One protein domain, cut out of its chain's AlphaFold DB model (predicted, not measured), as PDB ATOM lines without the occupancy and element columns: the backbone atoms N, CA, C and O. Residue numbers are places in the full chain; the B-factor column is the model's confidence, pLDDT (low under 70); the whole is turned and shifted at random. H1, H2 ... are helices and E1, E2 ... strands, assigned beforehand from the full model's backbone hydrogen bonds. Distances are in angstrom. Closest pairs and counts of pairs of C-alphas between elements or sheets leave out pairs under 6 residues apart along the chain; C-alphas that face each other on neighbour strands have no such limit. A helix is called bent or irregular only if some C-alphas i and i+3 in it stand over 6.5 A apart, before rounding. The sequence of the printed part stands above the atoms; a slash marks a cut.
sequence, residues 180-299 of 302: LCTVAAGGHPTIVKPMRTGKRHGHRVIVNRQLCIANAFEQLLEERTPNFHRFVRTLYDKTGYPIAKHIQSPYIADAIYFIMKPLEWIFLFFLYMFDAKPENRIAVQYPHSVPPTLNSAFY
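AT A GLANCE: This is residues 180 to 299 of the 302 residues of an uncharacterized protein of Tissierella pigra (UniProt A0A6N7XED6). A two-stranded hairpin, E1 and E2, sits at one side of a helical body, with H1 next to E2; in the body H3 is the core helix, with H4, H5b and H6 packed round it. The long bent helix H5 packs on H1 and H2 with its first arm, H5a, and crosses H3 with its second, H5b, while residues 285 to 299 make a tail with no named element. The printed part has 120 residues, with six named helices and two named strands in the order H1 H2 E1 E2 H3 H4 H5 H6; the sheet E1 - E2 is antiparallel and the class is mostly helix. The whole is compact, with a radius of gyration of the C-alphas of 14.6 A and spans of 44 by 29 by 29 A.

IN THESE COORDINATES: Strand E1 is residues 194 to 200, 15.9 A long, and E2 is residues 203 to 208, 16.2 A. Before them stand H1, residues 180 to 186, beginning at C-alpha 180 (136.634, 92.542, 109.512), and H2, residues 189 to 192. H3 is residues 209 to 224, 22.5 A. H4 is residues 226 to 246, 30.0 A, with a kink of 35 degrees near residue 236; it is only just irregular, C-alphas 238 and 241 being 6.52 A apart. H5, residues 250 to 274, was assigned as one helix by its hydrogen bonds but is bent, C-alphas 259 and 262 being 6.8 A apart; its arms are H5a, residues 250 to 259, 14.1 A, and H5b, residues 262 to 274, 18.7 A. H6, residues 278 to 284, ends at C-alpha 284 (121.284, 97.711, 103.691).

HOW THE PARTS SIT: E1 and E2 form a hairpin, with N 198 and O 205 within hydrogen-bond range at 2.9 A. The closest C-alphas of H1 and E2 are those of Ala 185 and Ile 206, 5.3 A. H1 touches H5a, closest at Val 183 and Ala 253, 4.7 A. H3 is the hub. With residues 210 to 211 alone it touches H1, closest at Leu 180 and Leu 211, 5.8 A, at a shallow tilt of 12 degrees, opposite ways. H3 touches H5b at Phe 217 and Phe 267, 5.8 A, at a steep tilt of 45 degrees. H3 and H4 form a helical hairpin, closest at Glu 222 and His 229, 5.3 A. H3 touches H6 with residues 212 to 216 alone, closest at Cys 212 and Ile 282, 5.4 A. H2 touches H5a, closest at Val 192 and Tyr 257, 6.6 A. Every O i to N i+4 pair is within hydrogen-bond range in H1, H3, H5a, H5b and H6; in H4 12 of 17 are, and H2 is too short for such a pair.

THE WHOLE: The C-alphas farthest apart, of Asn 227 and Ala 297, are 45.1 A apart. The printed part has no cut, and the links between named elements are tight. Residues 234 to 239, in H4, stand free. Mean pLDDT of the printed part is 78.7, with residues 200 to 204, 239 to 245 and 287 to 299 under 70.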
ATOM      1  N   LEU A 180     137.040  92.258 110.898       77.12
ATOM      2  CA  LEU A 180     136.634  92.542 109.512       77.12
ATOM      3  C   LEU A 180     136.591  94.044 109.207       77.12
ATOM      4  O   LEU A 180     136.981  94.453 108.115       77.12
ATOM      5  N   CYS A 181     136.184  94.874 110.174       76.88
ATOM      6  CA  CYS A 181     136.281  96.330 110.057       76.88
ATOM      7  C   CYS A 181     137.753  96.765 110.018       76.88
ATOM      8  O   CYS A 181     138.127  97.621 109.217       76.88
ATOM      9  N   THR A 182     138.604  96.147 110.848       75.38
ATOM     10  CA  THR A 182     140.052  96.408 110.871       75.38
ATOM     11  C   THR A 182     140.725  96.020 109.553       75.38
ATOM     12  O   THR A 182     141.580  96.750 109.069       75.38
ATOM     13  N   VAL A 183     140.314  94.910 108.935       81.19
ATOM     14  CA  VAL A 183     140.802  94.464 107.621       81.19
ATOM     15  C   VAL A 183     140.351  95.416 106.517       81.19
ATOM     16  O   VAL A 183     141.169  95.825 105.695       81.19
ATOM     17  N   ALA A 184     139.077  95.815 106.517       81.75
ATOM     18  CA  ALA A 184     138.532  96.739 105.525       81.75
ATOM     19  C   ALA A 184     139.211  98.119 105.571       81.75
ATOM     20  O   ALA A 184     139.429  98.724 104.524       81.75
ATOM     21  N   ALA A 185     139.556  98.599 106.769       75.12
ATOM     22  CA  ALA A 185     140.279  99.854 106.958       75.12
ATOM     23  C   ALA A 185     141.798  99.720 106.755       75.12
ATOM     24  O   ALA A 185     142.451 100.690 106.383       75.12
ATOM     25  N   GLY A 186     142.359  98.546 107.048       73.56
ATOM     26  CA  GLY A 186     143.795  98.351 107.200       73.56
ATOM     27  C   GLY A 186     144.512  97.710 106.019       73.56
ATOM     28  O   GLY A 186     145.723  97.841 105.976       73.56
ATOM     29  N   GLY A 187     143.841  97.007 105.100       81.25
ATOM     30  CA  GLY A 187     144.494  96.351 103.952       81.25
ATOM     31  C   GLY A 187     144.640  97.247 102.717       81.25
ATOM     32  O   GLY A 187     144.071  98.336 102.661       81.25
ATOM     33  N   HIS A 188     145.392  96.803 101.704       81.81
ATOM     34  CA  HIS A 188     145.601  97.583 100.473       81.81
ATOM     35  C   HIS A 188     144.294  97.713  99.663       81.81
ATOM     36  O   HIS A 188     143.543  96.743  99.548       81.81
ATOM     37  N   PRO A 189     144.024  98.857  99.003       78.12
ATOM     38  CA  PRO A 189     142.724  99.141  98.369       78.12
ATOM     39  C   PRO A 189     142.401  98.177  97.248       78.12
ATOM     40  O   PRO A 189     141.253  97.786  97.051       78.12
ATOM     41  N   THR A 190     143.436  97.840  96.483       82.25
ATOM     42  CA  THR A 190     143.383  96.946  95.335       82.25
ATOM     43  C   THR A 190     142.911  95.555  95.753       82.25
ATOM     44  O   THR A 190     142.255  94.870  94.968       82.25
ATOM     45  N   ILE A 191     143.183  95.178  97.007       86.44
ATOM     46  CA  ILE A 191     142.829  93.895  97.606       86.44
ATOM     47  C   ILE A 191     141.510  94.015  98.373       86.44
ATOM     48  O   ILE A 191     140.524  93.389  97.986       86.44
ATOM     49  N   VAL A 192     141.463  94.835  99.429       82.31
ATOM     50  CA  VAL A 192     140.329  94.855 100.371       82.31
ATOM     51  C   VAL A 192     139.115  95.628  99.871       82.31
ATOM     52  O   VAL A 192     138.027  95.444 100.422       82.31
ATOM     53  N   LYS A 193     139.284  96.434  98.812       86.12
ATOM     54  CA  LYS A 193     138.221  97.110  98.052       86.12
ATOM     55  C   LYS A 193     137.193  97.799  98.963       86.12
ATOM     56  O   LYS A 193     136.039  97.355  99.021       86.12
ATOM     57  N   PRO A 194     137.588  98.851  99.707       83.88
ATOM     58  CA  PRO A 194     136.635  99.614 100.507       83.88
ATOM     59  C   PRO A 194     135.549 100.205  99.599       83.88
ATOM     60  O   PRO A 194     135.822 100.634  98.480       83.88
ATOM     61  N   MET A 195     134.308 100.222 100.077       79.88
ATOM     62  CA  MET A 195     133.157 100.689  99.301       79.88
ATOM     63  C   MET A 195     132.593 102.006  99.833       79.88
ATOM     64  O   MET A 195     132.285 102.906  99.058       79.88
ATOM     65  N   ARG A 196     132.403 102.109 101.152       75.94
ATOM     66  CA  ARG A 196     131.757 103.260 101.804       75.94
ATOM     67  C   ARG A 196     132.169 103.371 103.267       75.94
ATOM     68  O   ARG A 196     132.832 102.485 103.802       75.94
ATOM     69  N   THR A 197     131.729 104.439 103.925       74.44
ATOM     70  CA  THR A 197     131.739 104.518 105.389       74.44
ATOM     71  C   THR A 197     130.393 104.084 105.963       74.44
ATOM     72  O   THR A 197     129.358 104.202 105.305       74.44
ATOM     73  N   GLY A 198     130.425 103.570 107.188       74.81
ATOM     74  CA  GLY A 198     129.256 103.243 107.997       74.81
ATOM     75  C   GLY A 198     129.425 103.722 109.436       74.81
ATOM     76  O   GLY A 198     130.473 104.257 109.807       74.81
ATOM     77  N   LYS A 199     128.401 103.508 110.267       72.75
ATOM     78  CA  LYS A 199     128.449 103.795 111.707       72.75
ATOM     79  C   LYS A 199     128.225 102.517 112.505       72.75
ATOM     80  O   LYS A 199     127.241 101.820 112.273       72.75
ATOM     81  N   ARG A 200     129.107 102.245 113.465       69.31
ATOM     82  CA  ARG A 200     128.990 101.125 114.403       69.31
ATOM     83  C   ARG A 200     129.430 101.555 115.794       69.31
ATOM     84  O   ARG A 200     130.357 102.340 115.905       69.31
ATOM     85  N   HIS A 201     128.718 101.121 116.838       68.81
ATOM     86  CA  HIS A 201     128.999 101.476 118.242       68.81
ATOM     87  C   HIS A 201     129.360 102.966 118.451       68.81
ATOM     88  O   HIS A 201     130.309 103.308 119.150       68.81
ATOM     89  N   GLY A 202     128.630 103.868 117.782       65.56
ATOM     90  CA  GLY A 202     128.835 105.317 117.879       65.56
ATOM     91  C   GLY A 202     129.955 105.912 117.010       65.56
ATOM     92  O   GLY A 202     129.942 107.125 116.814       65.56
ATOM     93  N   HIS A 203     130.847 105.109 116.421       66.38
ATOM     94  CA  HIS A 203     132.001 105.568 115.639       66.38
ATOM     95  C   HIS A 203     131.887 105.227 114.142       66.38
ATOM     96  O   HIS A 203     131.061 104.413 113.722       66.38
ATOM     97  N   ARG A 204     132.693 105.903 113.311       69.88
ATOM     98  CA  ARG A 204     132.752 105.667 111.859       69.88
ATOM     99  C   ARG A 204     133.639 104.463 111.547       69.88
ATOM    100  O   ARG A 204     134.730 104.359 112.099       69.88
ATOM    101  N   VAL A 205     133.194 103.609 110.628       75.56
ATOM    102  CA  VAL A 205     133.926 102.420 110.156       75.56
ATOM    103  C   VAL A 205     134.033 102.419 108.631       75.56
ATOM    104  O   VAL A 205     133.106 102.865 107.948       75.56
ATOM    105  N   ILE A 206     135.150 101.923 108.085       80.06
ATOM    106  CA  ILE A 206     135.257 101.617 106.650       80.06
ATOM    107  C   ILE A 206     134.559 100.289 106.380       80.06
ATOM    108  O   ILE A 206     134.770  99.304 107.083       80.06
ATOM    109  N   VAL A 207     133.744 100.270 105.330       82.19
ATOM    110  CA  VAL A 207     132.920  99.130 104.949       82.19
ATOM    111  C   VAL A 207     133.336  98.649 103.567       82.19
ATOM    112  O   VAL A 207     133.337  99.418 102.604       82.19
ATOM    113  N   ASN A 208     133.651  97.361 103.462       89.81
ATOM    114  CA  ASN A 208     133.819  96.653 102.197       89.81
ATOM    115  C   ASN A 208     132.722  95.586 102.033       89.81
ATOM    116  O   ASN A 208     131.956  95.305 102.956       89.81
ATOM    117  N   ARG A 209     132.640  94.974 100.847       90.94
ATOM    118  CA  ARG A 209     131.602  93.973 100.553       90.94
ATOM    119  C   ARG A 209     131.670  92.762 101.490       90.94
ATOM    120  O   ARG A 209     130.631  92.276 101.924       90.94
ATOM    121  N   GLN A 210     132.880  92.309 101.821       92.69
ATOM    122  CA  GLN A 210     133.111  91.152 102.692       92.69
ATOM    123  C   GLN A 210     132.511  91.368 104.092       92.69
ATOM    124  O   GLN A 210     131.833  90.480 104.604       92.69
ATOM    125  N   LEU A 211     132.677  92.565 104.669       90.81
ATOM    126  CA  LEU A 211     132.049  92.946 105.936       90.81
ATOM    127  C   LEU A 211     130.514  92.934 105.844       90.81
ATOM    128  O   LEU A 211     129.857  92.391 106.729       90.81
ATOM    129  N   CYS A 212     129.933  93.496 104.776       91.19
ATOM    130  CA  CYS A 212     128.477  93.492 104.589       91.19
ATOM    131  C   CYS A 212     127.906  92.069 104.505       91.19
ATOM    132  O   CYS A 212     126.860  91.797 105.082       91.19
ATOM    133  N   ILE A 213     128.589  91.163 103.800       92.31
ATOM    134  CA  ILE A 213     128.161  89.765 103.649       92.31
ATOM    135  C   ILE A 213     128.194  89.041 104.989       92.31
ATOM    136  O   ILE A 213     127.222  88.379 105.343       92.31
ATOM    137  N   ALA A 214     129.287  89.186 105.741       90.81
ATOM    138  CA  ALA A 214     129.414  88.571 107.055       90.81
ATOM    139  C   ALA A 214     128.313  89.061 108.009       90.81
ATOM    140  O   ALA A 214     127.660  88.246 108.655       90.81
ATOM    141  N   ASN A 215     128.042  90.372 108.028       89.75
ATOM    142  CA  ASN A 215     127.002  90.958 108.879       89.75
ATOM    143  C   ASN A 215     125.585  90.537 108.448       89.75
ATOM    144  O   ASN A 215     124.735  90.254 109.285       89.75
ATOM    145  N   ALA A 216     125.325  90.456 107.137       90.94
ATOM    146  CA  ALA A 216     124.048  89.979 106.609       90.94
ATOM    147  C   ALA A 216     123.800  88.501 106.949       90.94
ATOM    148  O   ALA A 216     122.676  88.129 107.287       90.94
ATOM    149  N   PHE A 217     124.840  87.665 106.870       92.69
ATOM    150  CA  PHE A 217     124.772  86.257 107.254       92.69
ATOM    151  C   PHE A 217     124.546  86.085 108.758       92.69
ATOM    152  O   PHE A 217     123.702  85.284 109.153       92.69
ATOM    153  N   GLU A 218     125.240  86.863 109.591       88.06
ATOM    154  CA  GLU A 218     125.024  86.876 111.040       88.06
ATOM    155  C   GLU A 218     123.565  87.218 111.382       88.06
ATOM    156  O   GLU A 218     122.919  86.472 112.117       88.06
ATOM    157  N   GLN A 219     123.006  88.257 110.754       88.69
ATOM    158  CA  GLN A 219     121.602  88.635 110.930       88.69
ATOM    159  C   GLN A 219     120.636  87.509 110.508       88.69
ATOM    160  O   GLN A 219     119.645  87.243 111.183       88.69
ATOM    161  N   LEU A 220     120.920  86.820 109.397       90.31
ATOM    162  CA  LEU A 220     120.113  85.684 108.948       90.31
ATOM    163  C   LEU A 220     120.175  84.509 109.943       90.31
ATOM    164  O   LEU A 220     119.151  83.878 110.215       90.31
ATOM    165  N   LEU A 221     121.355  84.217 110.500       89.50
ATOM    166  CA  LEU A 221     121.517  83.198 111.541       89.50
ATOM    167  C   LEU A 221     120.761  83.559 112.820       89.50
ATOM    168  O   LEU A 221     120.168  82.668 113.434       89.50
ATOM    169  N   GLU A 222     120.781  84.831 113.217       87.81
ATOM    170  CA  GLU A 222     120.051  85.339 114.379       87.81
ATOM    171  C   GLU A 222     118.537  85.156 114.213       87.81
ATOM    172  O   GLU A 222     117.877  84.640 115.115       87.81
ATOM    173  N   GLU A 223     118.001  85.495 113.036       88.19
ATOM    174  CA  GLU A 223     116.573  85.378 112.722       88.19
ATOM    175  C   GLU A 223     116.096  83.919 112.637       88.19
ATOM    176  O   GLU A 223     115.002  83.592 113.099       88.19
ATOM    177  N   ARG A 224     116.889  83.029 112.027       87.06
ATOM    178  CA  ARG A 224     116.474  81.641 111.753       87.06
ATOM    179  C   ARG A 224     116.826  80.668 112.874       87.06
ATOM    180  O   ARG A 224     116.105  79.697 113.088       87.06
ATOM    181  N   THR A 225     117.942  80.893 113.562       86.38
ATOM    182  CA  THR A 225     118.524  79.943 114.521       86.38
ATOM    183  C   THR A 225     119.159  80.664 115.720       86.38
ATOM    184  O   THR A 225     120.372  80.582 115.924       86.38
ATOM    185  N   PRO A 226     118.370  81.341 116.575       84.44
ATOM    186  CA  PRO A 226     118.892  82.228 117.622       84.44
ATOM    187  C   PRO A 226     119.807  81.522 118.637       84.44
ATOM    188  O   PRO A 226     120.794  82.095 119.098       84.44
ATOM    189  N   ASN A 227     119.532  80.254 118.960       82.94
ATOM    190  CA  ASN A 227     120.367  79.470 119.879       82.94
ATOM    191  C   ASN A 227     121.737  79.129 119.270       82.94
ATOM    192  O   ASN A 227     122.755  79.213 119.953       82.94
ATOM    193  N   PHE A 228     121.772  78.788 117.979       81.50
ATOM    194  CA  PHE A 228     123.016  78.523 117.255       81.50
ATOM    195  C   PHE A 228     123.808  79.816 117.022       81.50
ATOM    196  O   PHE A 228     125.018  79.840 117.231       81.50
ATOM    197  N   HIS A 229     123.120  80.914 116.701       85.75
ATOM    198  CA  HIS A 229     123.719  82.241 116.595       85.75
ATOM    199  C   HIS A 229     124.462  82.638 117.878       85.75
ATOM    200  O   HIS A 229     125.625  83.027 117.809       85.75
ATOM    201  N   ARG A 230     123.861  82.450 119.064       81.44
ATOM    202  CA  ARG A 230     124.533  82.733 120.350       81.44
ATOM    203  C   ARG A 230     125.820  81.928 120.539       81.44
ATOM    204  O   ARG A 230     126.806  82.466 121.042       81.44
ATOM    205  N   PHE A 231     125.831  80.661 120.125       85.31
ATOM    206  CA  PHE A 231     127.035  79.830 120.174       85.31
ATOM    207  C   PHE A 231     128.126  80.362 119.234       85.31
ATOM    208  O   PHE A 231     129.258  80.579 119.670       85.31
ATOM    209  N   VAL A 232     127.778  80.642 117.974       81.00
ATOM    210  CA  VAL A 232     128.704  81.210 116.978       81.00
ATOM    211  C   VAL A 232     129.250  82.557 117.447       81.00
ATOM    212  O   VAL A 232     130.455  82.785 117.361       81.00
ATOM    213  N   ARG A 233     128.400  83.413 118.023       80.19
ATOM    214  CA  ARG A 233     128.793  84.709 118.583       80.19
ATOM    215  C   ARG A 233     129.768  84.560 119.747       80.19
ATOM    216  O   ARG A 233     130.778  85.247 119.786       80.19
ATOM    217  N   THR A 234     129.535  83.600 120.640       79.62
ATOM    218  CA  THR A 234     130.443  83.325 121.767       79.62
ATOM    219  C   THR A 234     131.810  82.832 121.284       79.62
ATOM    220  O   THR A 234     132.848  83.236 121.812       79.62
ATOM    221  N   LEU A 235     131.836  81.975 120.257       80.19
ATOM    222  CA  LEU A 235     133.081  81.526 119.633       80.19
ATOM    223  C   LEU A 235     133.804  82.697 118.951       80.19
ATOM    224  O   LEU A 235     135.018  82.842 119.111       80.19
ATOM    225  N   TYR A 236     133.056  83.541 118.237       71.19
ATOM    226  CA  TYR A 236     133.555  84.752 117.592       71.19
ATOM    227  C   TYR A 236     134.178  85.719 118.605       71.19
ATOM    228  O   TYR A 236     135.328  86.116 118.436       71.19
ATOM    229  N   ASP A 237     133.478  86.051 119.688       70.62
ATOM    230  CA  ASP A 237     133.965  86.984 120.711       70.62
ATOM    231  C   ASP A 237     135.241  86.453 121.395       70.62
ATOM    232  O   ASP A 237     136.152  87.217 121.714       70.62
ATOM    233  N   LYS A 238     135.370  85.126 121.542       73.38
ATOM    234  CA  LYS A 238     136.560  84.486 122.126       73.38
ATOM    235  C   LYS A 238     137.767  84.444 121.177       73.38
ATOM    236  O   LYS A 238     138.901  84.437 121.650       73.38
ATOM    237  N   THR A 239     137.545  84.381 119.862       67.81
ATOM    238  CA  THR A 239     138.602  84.125 118.858       67.81
ATOM    239  C   THR A 239     138.890  85.307 117.939       67.81
ATOM    240  O   THR A 239     140.051  85.628 117.707       67.81
ATOM    241  N   GLY A 240     137.865  85.997 117.446       63.53
ATOM    242  CA  GLY A 240     137.981  87.105 116.498       63.53
ATOM    243  C   GLY A 240     138.452  88.421 117.124       63.53
ATOM    244  O   GLY A 240     139.235  89.146 116.512       63.53
ATOM    245  N   TYR A 241     138.032  88.713 118.356       64.19
ATOM    246  CA  TYR A 241     138.392  89.947 119.072       64.19
ATOM    247  C   TYR A 241     139.890  90.052 119.408       64.19
ATOM    248  O   TYR A 241     140.493  91.107 119.189       64.19
ATOM    249  N   PRO A 242     140.548  88.974 119.891       64.19
ATOM    250  CA  PRO A 242     141.995  88.973 120.071       64.19
ATOM    251  C   PRO A 242     142.745  89.164 118.751       64.19
ATOM    252  O   PRO A 242     143.744  89.876 118.726       64.19
ATOM    253  N   ILE A 243     142.255  88.590 117.644       64.19
ATOM    254  CA  ILE A 243     142.904  88.688 116.328       64.19
ATOM    255  C   ILE A 243     142.933  90.139 115.838       64.19
ATOM    256  O   ILE A 243     143.981  90.582 115.376       64.19
ATOM    257  N   ALA A 244     141.851  90.907 116.019       64.19
ATOM    258  CA  ALA A 244     141.777  92.315 115.606       64.19
ATOM    259  C   ALA A 244     142.928  93.173 116.173       64.19
ATOM    260  O   ALA A 244     143.491  94.009 115.466       64.19
ATOM    261  N   LYS A 245     143.341  92.917 117.423       65.19
ATOM    262  CA  LYS A 245     144.437  93.641 118.098       65.19
ATOM    263  C   LYS A 245     145.822  93.364 117.499       65.19
ATOM    264  O   LYS A 245     146.727  94.183 117.653       65.19
ATOM    265  N   HIS A 246     145.983  92.244 116.796       71.00
ATOM    266  CA  HIS A 246     147.243  91.834 116.172       71.00
ATOM    267  C   HIS A 246     147.358  92.286 114.704       71.00
ATOM    268  O   HIS A 246     148.420  92.148 114.095       71.00
ATOM    269  N   ILE A 247     146.303  92.878 114.127       71.31
ATOM    270  CA  ILE A 247     146.313  93.421 112.759       71.31
ATOM    271  C   ILE A 247     146.974  94.799 112.778       71.31
ATOM    272  O   ILE A 247     146.313  95.838 112.816       71.31
ATOM    273  N   GLN A 248     148.305  94.808 112.804       70.38
ATOM    274  CA  GLN A 248     149.090  96.042 112.883       70.38
ATOM    275  C   GLN A 248     149.725  96.451 111.554       70.38
ATOM    276  O   GLN A 248     150.087  97.614 111.400       70.38
ATOM    277  N   SER A 249     149.803  95.539 110.579       73.25
ATOM    278  CA  SER A 249     150.339  95.824 109.248       73.25
ATOM    279  C   SER A 249     149.301  95.551 108.152       73.25
ATOM    280  O   SER A 249     148.501  94.617 108.278       73.25
ATOM    281  N   PRO A 250     149.329  96.292 107.031       76.19
ATOM    282  CA  PRO A 250     148.386  96.029 105.942       76.19
ATOM    283  C   PRO A 250     148.625  94.697 105.223       76.19
ATOM    284  O   PRO A 250     147.703  94.163 104.627       76.19
ATOM    285  N   TYR A 251     149.821  94.107 105.338       80.88
ATOM    286  CA  TYR A 251     150.073  92.750 104.836       80.88
ATOM    287  C   TYR A 251     149.308  91.693 105.644       80.88
ATOM    288  O   TYR A 251     148.762  90.753 105.073       80.88
ATOM    289  N   ILE A 252     149.226  91.868 106.969       81.31
ATOM    290  CA  ILE A 252     148.409  91.004 107.832       81.31
ATOM    291  C   ILE A 252     146.924  91.192 107.500       81.31
ATOM    292  O   ILE A 252     146.190  90.211 107.408       81.31
ATOM    293  N   ALA A 253     146.485  92.434 107.269       84.00
ATOM    294  CA  ALA A 253     145.111  92.709 106.858       84.00
ATOM    295  C   ALA A 253     144.758  92.024 105.524       84.00
ATOM    296  O   ALA A 253     143.717  91.376 105.434       84.00
ATOM    297  N   ASP A 254     145.638  92.085 104.521       86.25
ATOM    298  CA  ASP A 254     145.432  91.395 103.242       86.25
ATOM    299  C   ASP A 254     145.412  89.872 103.396       86.25
ATOM    300  O   ASP A 254     144.567  89.199 102.807       86.25
ATOM    301  N   ALA A 255     146.315  89.309 104.206       86.44
ATOM    302  CA  ALA A 255     146.341  87.873 104.466       86.44
ATOM    303  C   ALA A 255     145.013  87.401 105.078       86.44
ATOM    304  O   ALA A 255     144.424  86.428 104.611       86.44
ATOM    305  N   ILE A 256     144.494  88.134 106.069       86.12
ATOM    306  CA  ILE A 256     143.192  87.840 106.678       86.12
ATOM    307  C   ILE A 256     142.065  88.012 105.656       86.12
ATOM    308  O   ILE A 256     141.166  87.175 105.610       86.12
ATOM    309  N   TYR A 257     142.123  89.036 104.797       89.81
ATOM    310  CA  TYR A 257     141.147  89.217 103.720       89.81
ATOM    311  C   TYR A 257     141.064  87.983 102.812       89.81
ATOM    312  O   TYR A 257     139.959  87.526 102.512       89.81
ATOM    313  N   PHE A 258     142.209  87.414 102.416       91.00
ATOM    314  CA  PHE A 258     142.264  86.190 101.613       91.00
ATOM    315  C   PHE A 258     141.793  84.951 102.382       91.00
ATOM    316  O   PHE A 258     141.023  84.166 101.834       91.00
ATOM    317  N   ILE A 259     142.174  84.799 103.654       88.44
ATOM    318  CA  ILE A 259     141.697  83.702 104.517       88.44
ATOM    319  C   ILE A 259     140.171  83.746 104.676       88.44
ATOM    320  O   ILE A 259     139.517  82.706 104.727       88.44
ATOM    321  N   MET A 260     139.583  84.944 104.700       89.00
ATOM    322  CA  MET A 260     138.138  85.137 104.797       89.00
ATOM    323  C   MET A 260     137.388  84.905 103.481       89.00
ATOM    324  O   MET A 260     136.164  84.793 103.512       89.00
ATOM    325  N   LYS A 261     138.056  84.799 102.323       91.69
ATOM    326  CA  LYS A 261     137.368  84.616 101.030       91.69
ATOM    327  C   LYS A 261     136.588  83.303 100.911       91.69
ATOM    328  O   LYS A 261     135.431  83.367 100.497       91.69
ATOM    329  N   PRO A 262     137.135  82.140 101.308       93.31
ATOM    330  CA  PRO A 262     136.358  80.906 101.372       93.31
ATOM    331  C   PRO A 262     135.113  81.034 102.260       93.31
ATOM    332  O   PRO A 262     134.033  80.586 101.880       93.31
ATOM    333  N   LEU A 263     135.242  81.701 103.414       88.75
ATOM    334  CA  LEU A 263     134.121  81.939 104.328       88.75
ATOM    335  C   LEU A 263     133.081  82.891 103.728       88.75
ATOM    336  O   LEU A 263     131.890  82.635 103.847       88.75
ATOM    337  N   GLU A 264     133.509  83.939 103.021       92.56
ATOM    338  CA  GLU A 264     132.619  84.844 102.288       92.56
ATOM    339  C   GLU A 264     131.744  84.083 101.282       92.56
ATOM    340  O   GLU A 264     130.544  84.343 101.201       92.56
ATOM    341  N   TRP A 265     132.305  83.116 100.549       94.62
ATOM    342  CA  TRP A 265     131.529  82.283  99.625       94.62
ATOM    343  C   TRP A 265     130.531  81.379 100.341       94.62
ATOM    344  O   TRP A 265     129.404  81.242  99.873       94.62
ATOM    345  N   ILE A 266     130.908  80.813 101.490       91.75
ATOM    346  CA  ILE A 266     129.990  80.033 102.326       91.75
ATOM    347  C   ILE A 266     128.840  80.927 102.810       91.75
ATOM    348  O   ILE A 266     127.676  80.570 102.649       91.75
ATOM    349  N   PHE A 267     129.134  82.118 103.336       93.81
ATOM    350  CA  PHE A 267     128.116  83.068 103.796       93.81
ATOM    351  C   PHE A 267     127.164  83.477 102.670       93.81
ATOM    352  O   PHE A 267     125.950  83.471 102.864       93.81
ATOM    353  N   LEU A 268     127.697  83.773 101.478       94.50
ATOM    354  CA  LEU A 268     126.888  84.051 100.291       94.50
ATOM    355  C   LEU A 268     126.006  82.862  99.918       94.50
ATOM    356  O   LEU A 268     124.821  83.057  99.675       94.50
ATOM    357  N   PHE A 269     126.546  81.644  99.906       94.50
ATOM    358  CA  PHE A 269     125.769  80.443  99.612       94.50
ATOM    359  C   PHE A 269     124.566  80.304 100.558       94.50
ATOM    360  O   PHE A 269     123.439  80.134 100.097       94.50
ATOM    361  N   PHE A 270     124.774  80.469 101.869       92.38
ATOM    362  CA  PHE A 270     123.683  80.434 102.848       92.38
ATOM    363  C   PHE A 270     122.672  81.570 102.655       92.38
ATOM    364  O   PHE A 270     121.469  81.324 102.710       92.38
ATOM    365  N   LEU A 271     123.137  82.796 102.398       93.31
ATOM    366  CA  LEU A 271     122.256  83.930 102.115       93.31
ATOM    367  C   LEU A 271     121.378  83.661 100.889       93.31
ATOM    368  O   LEU A 271     120.166  83.827 100.960       93.31
ATOM    369  N   TYR A 272     121.960  83.183  99.791       94.75
ATOM    370  CA  TYR A 272     121.220  82.866  98.567       94.75
ATOM    371  C   TYR A 272     120.294  81.653  98.703       94.75
ATOM    372  O   TYR A 272     119.324  81.546  97.956       94.75
ATOM    373  N   MET A 273     120.567  80.749  99.646       93.44
ATOM    374  CA  MET A 273     119.734  79.572  99.892       93.44
ATOM    375  C   MET A 273     118.537  79.859 100.812       93.44
ATOM    376  O   MET A 273     117.496  79.221 100.667       93.44
ATOM    377  N   PHE A 274     118.661  80.800 101.756       91.44
ATOM    378  CA  PHE A 274     117.678  80.987 102.838       91.44
ATOM    379  C   PHE A 274     117.066  82.394 102.947       91.44
ATOM    380  O   PHE A 274     116.160  82.604 103.768       91.44
ATOM    381  N   ASP A 275     117.517  83.346 102.131       91.12
ATOM    382  CA  ASP A 275     116.947  84.686 102.015       91.12
ATOM    383  C   ASP A 275     116.279  84.878 100.643       91.12
ATOM    384  O   ASP A 275     116.819  84.497  99.608       91.12
ATOM    385  N   ALA A 276     115.100  85.502 100.627       89.12
ATOM    386  CA  ALA A 276     114.373  85.821  99.401       89.12
ATOM    387  C   ALA A 276     114.995  86.999  98.629       89.12
ATOM    388  O   ALA A 276     114.809  87.104  97.417       89.12
ATOM    389  N   LYS A 277     115.696  87.917  99.313       91.19
ATOM    390  CA  LYS A 277     116.341  89.094  98.699       91.19
ATOM    391  C   LYS A 277     117.754  89.308  99.270       91.19
ATOM    392  O   LYS A 277     118.003  90.347  99.892       91.19
ATOM    393  N   PRO A 278     118.692  88.371  99.030       89.75
ATOM    394  CA  PRO A 278     120.009  88.364  99.674       89.75
ATOM    395  C   PRO A 278     120.821  89.637  99.395       89.75
ATOM    396  O   PRO A 278     121.380  90.231 100.313       89.75
ATOM    397  N   GLU A 279     120.828  90.127  98.153       90.88
ATOM    398  CA  GLU A 279     121.582  91.337  97.787       90.88
ATOM    399  C   GLU A 279     121.014  92.610  98.436       90.88
ATOM    400  O   GLU A 279     121.778  93.482  98.852       90.88
ATOM    401  N   ASN A 280     119.693  92.699  98.632       90.12
ATOM    402  CA  ASN A 280     119.098  93.823  99.360       90.12
ATOM    403  C   ASN A 280     119.510  93.794 100.836       90.12
ATOM    404  O   ASN A 280     119.854  94.837 101.393       90.12
ATOM    405  N   ARG A 281     119.522  92.606 101.462       89.19
ATOM    406  CA  ARG A 281     119.986  92.454 102.847       89.19
ATOM    407  C   ARG A 281     121.446  92.871 102.989       89.19
ATOM    408  O   ARG A 281     121.766  93.571 103.946       89.19
ATOM    409  N   ILE A 282     122.314  92.496 102.045       89.56
ATOM    410  CA  ILE A 282     123.735  92.890 102.026       89.56
ATOM    411  C   ILE A 282     123.882  94.409 101.837       89.56
ATOM    412  O   ILE A 282     124.670  95.047 102.537       89.56
ATOM    413  N   ALA A 283     123.124  95.010 100.916       85.81
ATOM    414  CA  ALA A 283     123.217  96.437 100.601       85.81
ATOM    415  C   ALA A 283     122.798  97.342 101.773       85.81
ATOM    416  O   ALA A 283     123.411  98.389 102.003       85.81
ATOM    417  N   VAL A 284     121.795  96.930 102.552       85.56
ATOM    418  CA  VAL A 284     121.284  97.711 103.691       85.56
ATOM    419  C   VAL A 284     122.228  97.675 104.902       85.56
ATOM    420  O   VAL A 284     122.167  98.577 105.740       85.56
ATOM    421  N   GLN A 285     123.159  96.714 104.978       84.88
ATOM    422  CA  GLN A 285     124.157  96.685 106.053       84.88
ATOM    423  C   GLN A 285     124.983  97.972 106.057       84.88
ATOM    424  O   GLN A 285     125.548  98.344 105.033       84.88
ATOM    425  N   TYR A 286     125.078  98.636 107.213       76.25
ATOM    426  CA  TYR A 286     125.794  99.907 107.386       76.25
ATOM    427  C   TYR A 286     125.291 101.027 106.444       76.25
ATOM    428  O   TYR A 286     125.981 101.356 105.476       76.25
ATOM    429  N   PRO A 287     124.105 101.623 106.691       67.12
ATOM    430  CA  PRO A 287     123.471 102.594 105.792       67.12
ATOM    431  C   PRO A 287     124.415 103.724 105.354       67.12
ATOM    432  O   PRO A 287     125.273 104.164 106.119       67.12
ATOM    433  N   HIS A 288     124.262 104.152 104.096       58.59
ATOM    434  CA  HIS A 288     125.185 105.040 103.389       58.59
ATOM    435  C   HIS A 288     125.464 106.344 104.150       58.59
ATOM    436  O   HIS A 288     124.622 107.236 104.210       58.59
ATOM    437  N   SER A 289     126.691 106.496 104.638       55.50
ATOM    438  CA  SER A 289     127.340 107.803 104.694       55.50
ATOM    439  C   SER A 289     128.251 107.956 103.477       55.50
ATOM    440  O   SER A 289     128.728 106.959 102.926       55.50
ATOM    441  N   VAL A 290     128.441 109.203 103.027       47.97
ATOM    442  CA  VAL A 290     129.245 109.553 101.842       47.97
ATOM    443  C   VAL A 290     130.559 108.756 101.870       47.97
ATOM    444  O   VAL A 290     131.206 108.707 102.927       47.97
ATOM    445  N   PRO A 291     130.945 108.071 100.773       42.03
ATOM    446  CA  PRO A 291     132.240 107.409 100.717       42.03
ATOM    447  C   PRO A 291     133.316 108.442 101.072       42.03
ATOM    448  O   PRO A 291     133.220 109.589 100.626       42.03
ATOM    449  N   PRO A 292     134.310 108.094 101.905       44.78
ATOM    450  CA  PRO A 292     135.421 109.002 102.119       44.78
ATOM    451  C   PRO A 292     136.012 109.278 100.739       44.78
ATOM    452  O   PRO A 292     136.094 108.363  99.915       44.78
ATOM    453  N   THR A 293     136.351 110.533 100.451       42.50
ATOM    454  CA  THR A 293     137.078 110.871  99.232       42.50
ATOM    455  C   THR A 293     138.305 109.970  99.185       42.50
ATOM    456  O   THR A 293     139.222 110.108  99.993       42.50
ATOM    457  N   LEU A 294     138.276 108.986  98.281       43.59
ATOM    458  CA  LEU A 294     139.385 108.092  97.972       43.59
ATOM    459  C   LEU A 294     140.446 108.929  97.254       43.59
ATOM    460  O   LEU A 294     140.707 108.752  96.070       43.59
ATOM    461  N   ASN A 295     141.034 109.895  97.960       38.41
ATOM    462  CA  ASN A 295     142.285 110.471  97.523       38.41
ATOM    463  C   ASN A 295     143.280 109.317  97.513       38.41
ATOM    464  O   ASN A 295     143.431 108.610  98.509       38.41
ATOM    465  N   SER A 296     143.970 109.137  96.394       37.94
ATOM    466  CA  SER A 296     145.093 108.206  96.236       37.94
ATOM    467  C   SER A 296     146.123 108.297  97.380       37.94
ATOM    468  O   SER A 296     146.818 107.324  97.658       37.94
ATOM    469  N   ALA A 297     146.147 109.414  98.116       39.28
ATOM    470  CA  ALA A 297     146.893 109.616  99.356       39.28
ATOM    471  C   ALA A 297     146.548 108.639 100.503       39.28
ATOM    472  O   ALA A 297     147.415 108.367 101.324       39.28
ATOM    473  N   PHE A 298     145.340 108.058 100.544       37.47
ATOM    474  CA  PHE A 298     144.923 107.082 101.569       37.47
ATOM    475  C   PHE A 298     145.710 105.763 101.496       37.47
ATOM    476  O   PHE A 298     145.742 104.990 102.448       37.47
ATOM    477  N   TYR A 299     146.342 105.507 100.349       38.06
ATOM    478  CA  TYR A 299     147.023 104.252 100.046       38.06
ATOM    479  C   TYR A 299     148.463 104.414  99.572       38.06
ATOM    480  O   TYR A 299     149.178 103.422  99.458       38.06
TER     481      TYR A 299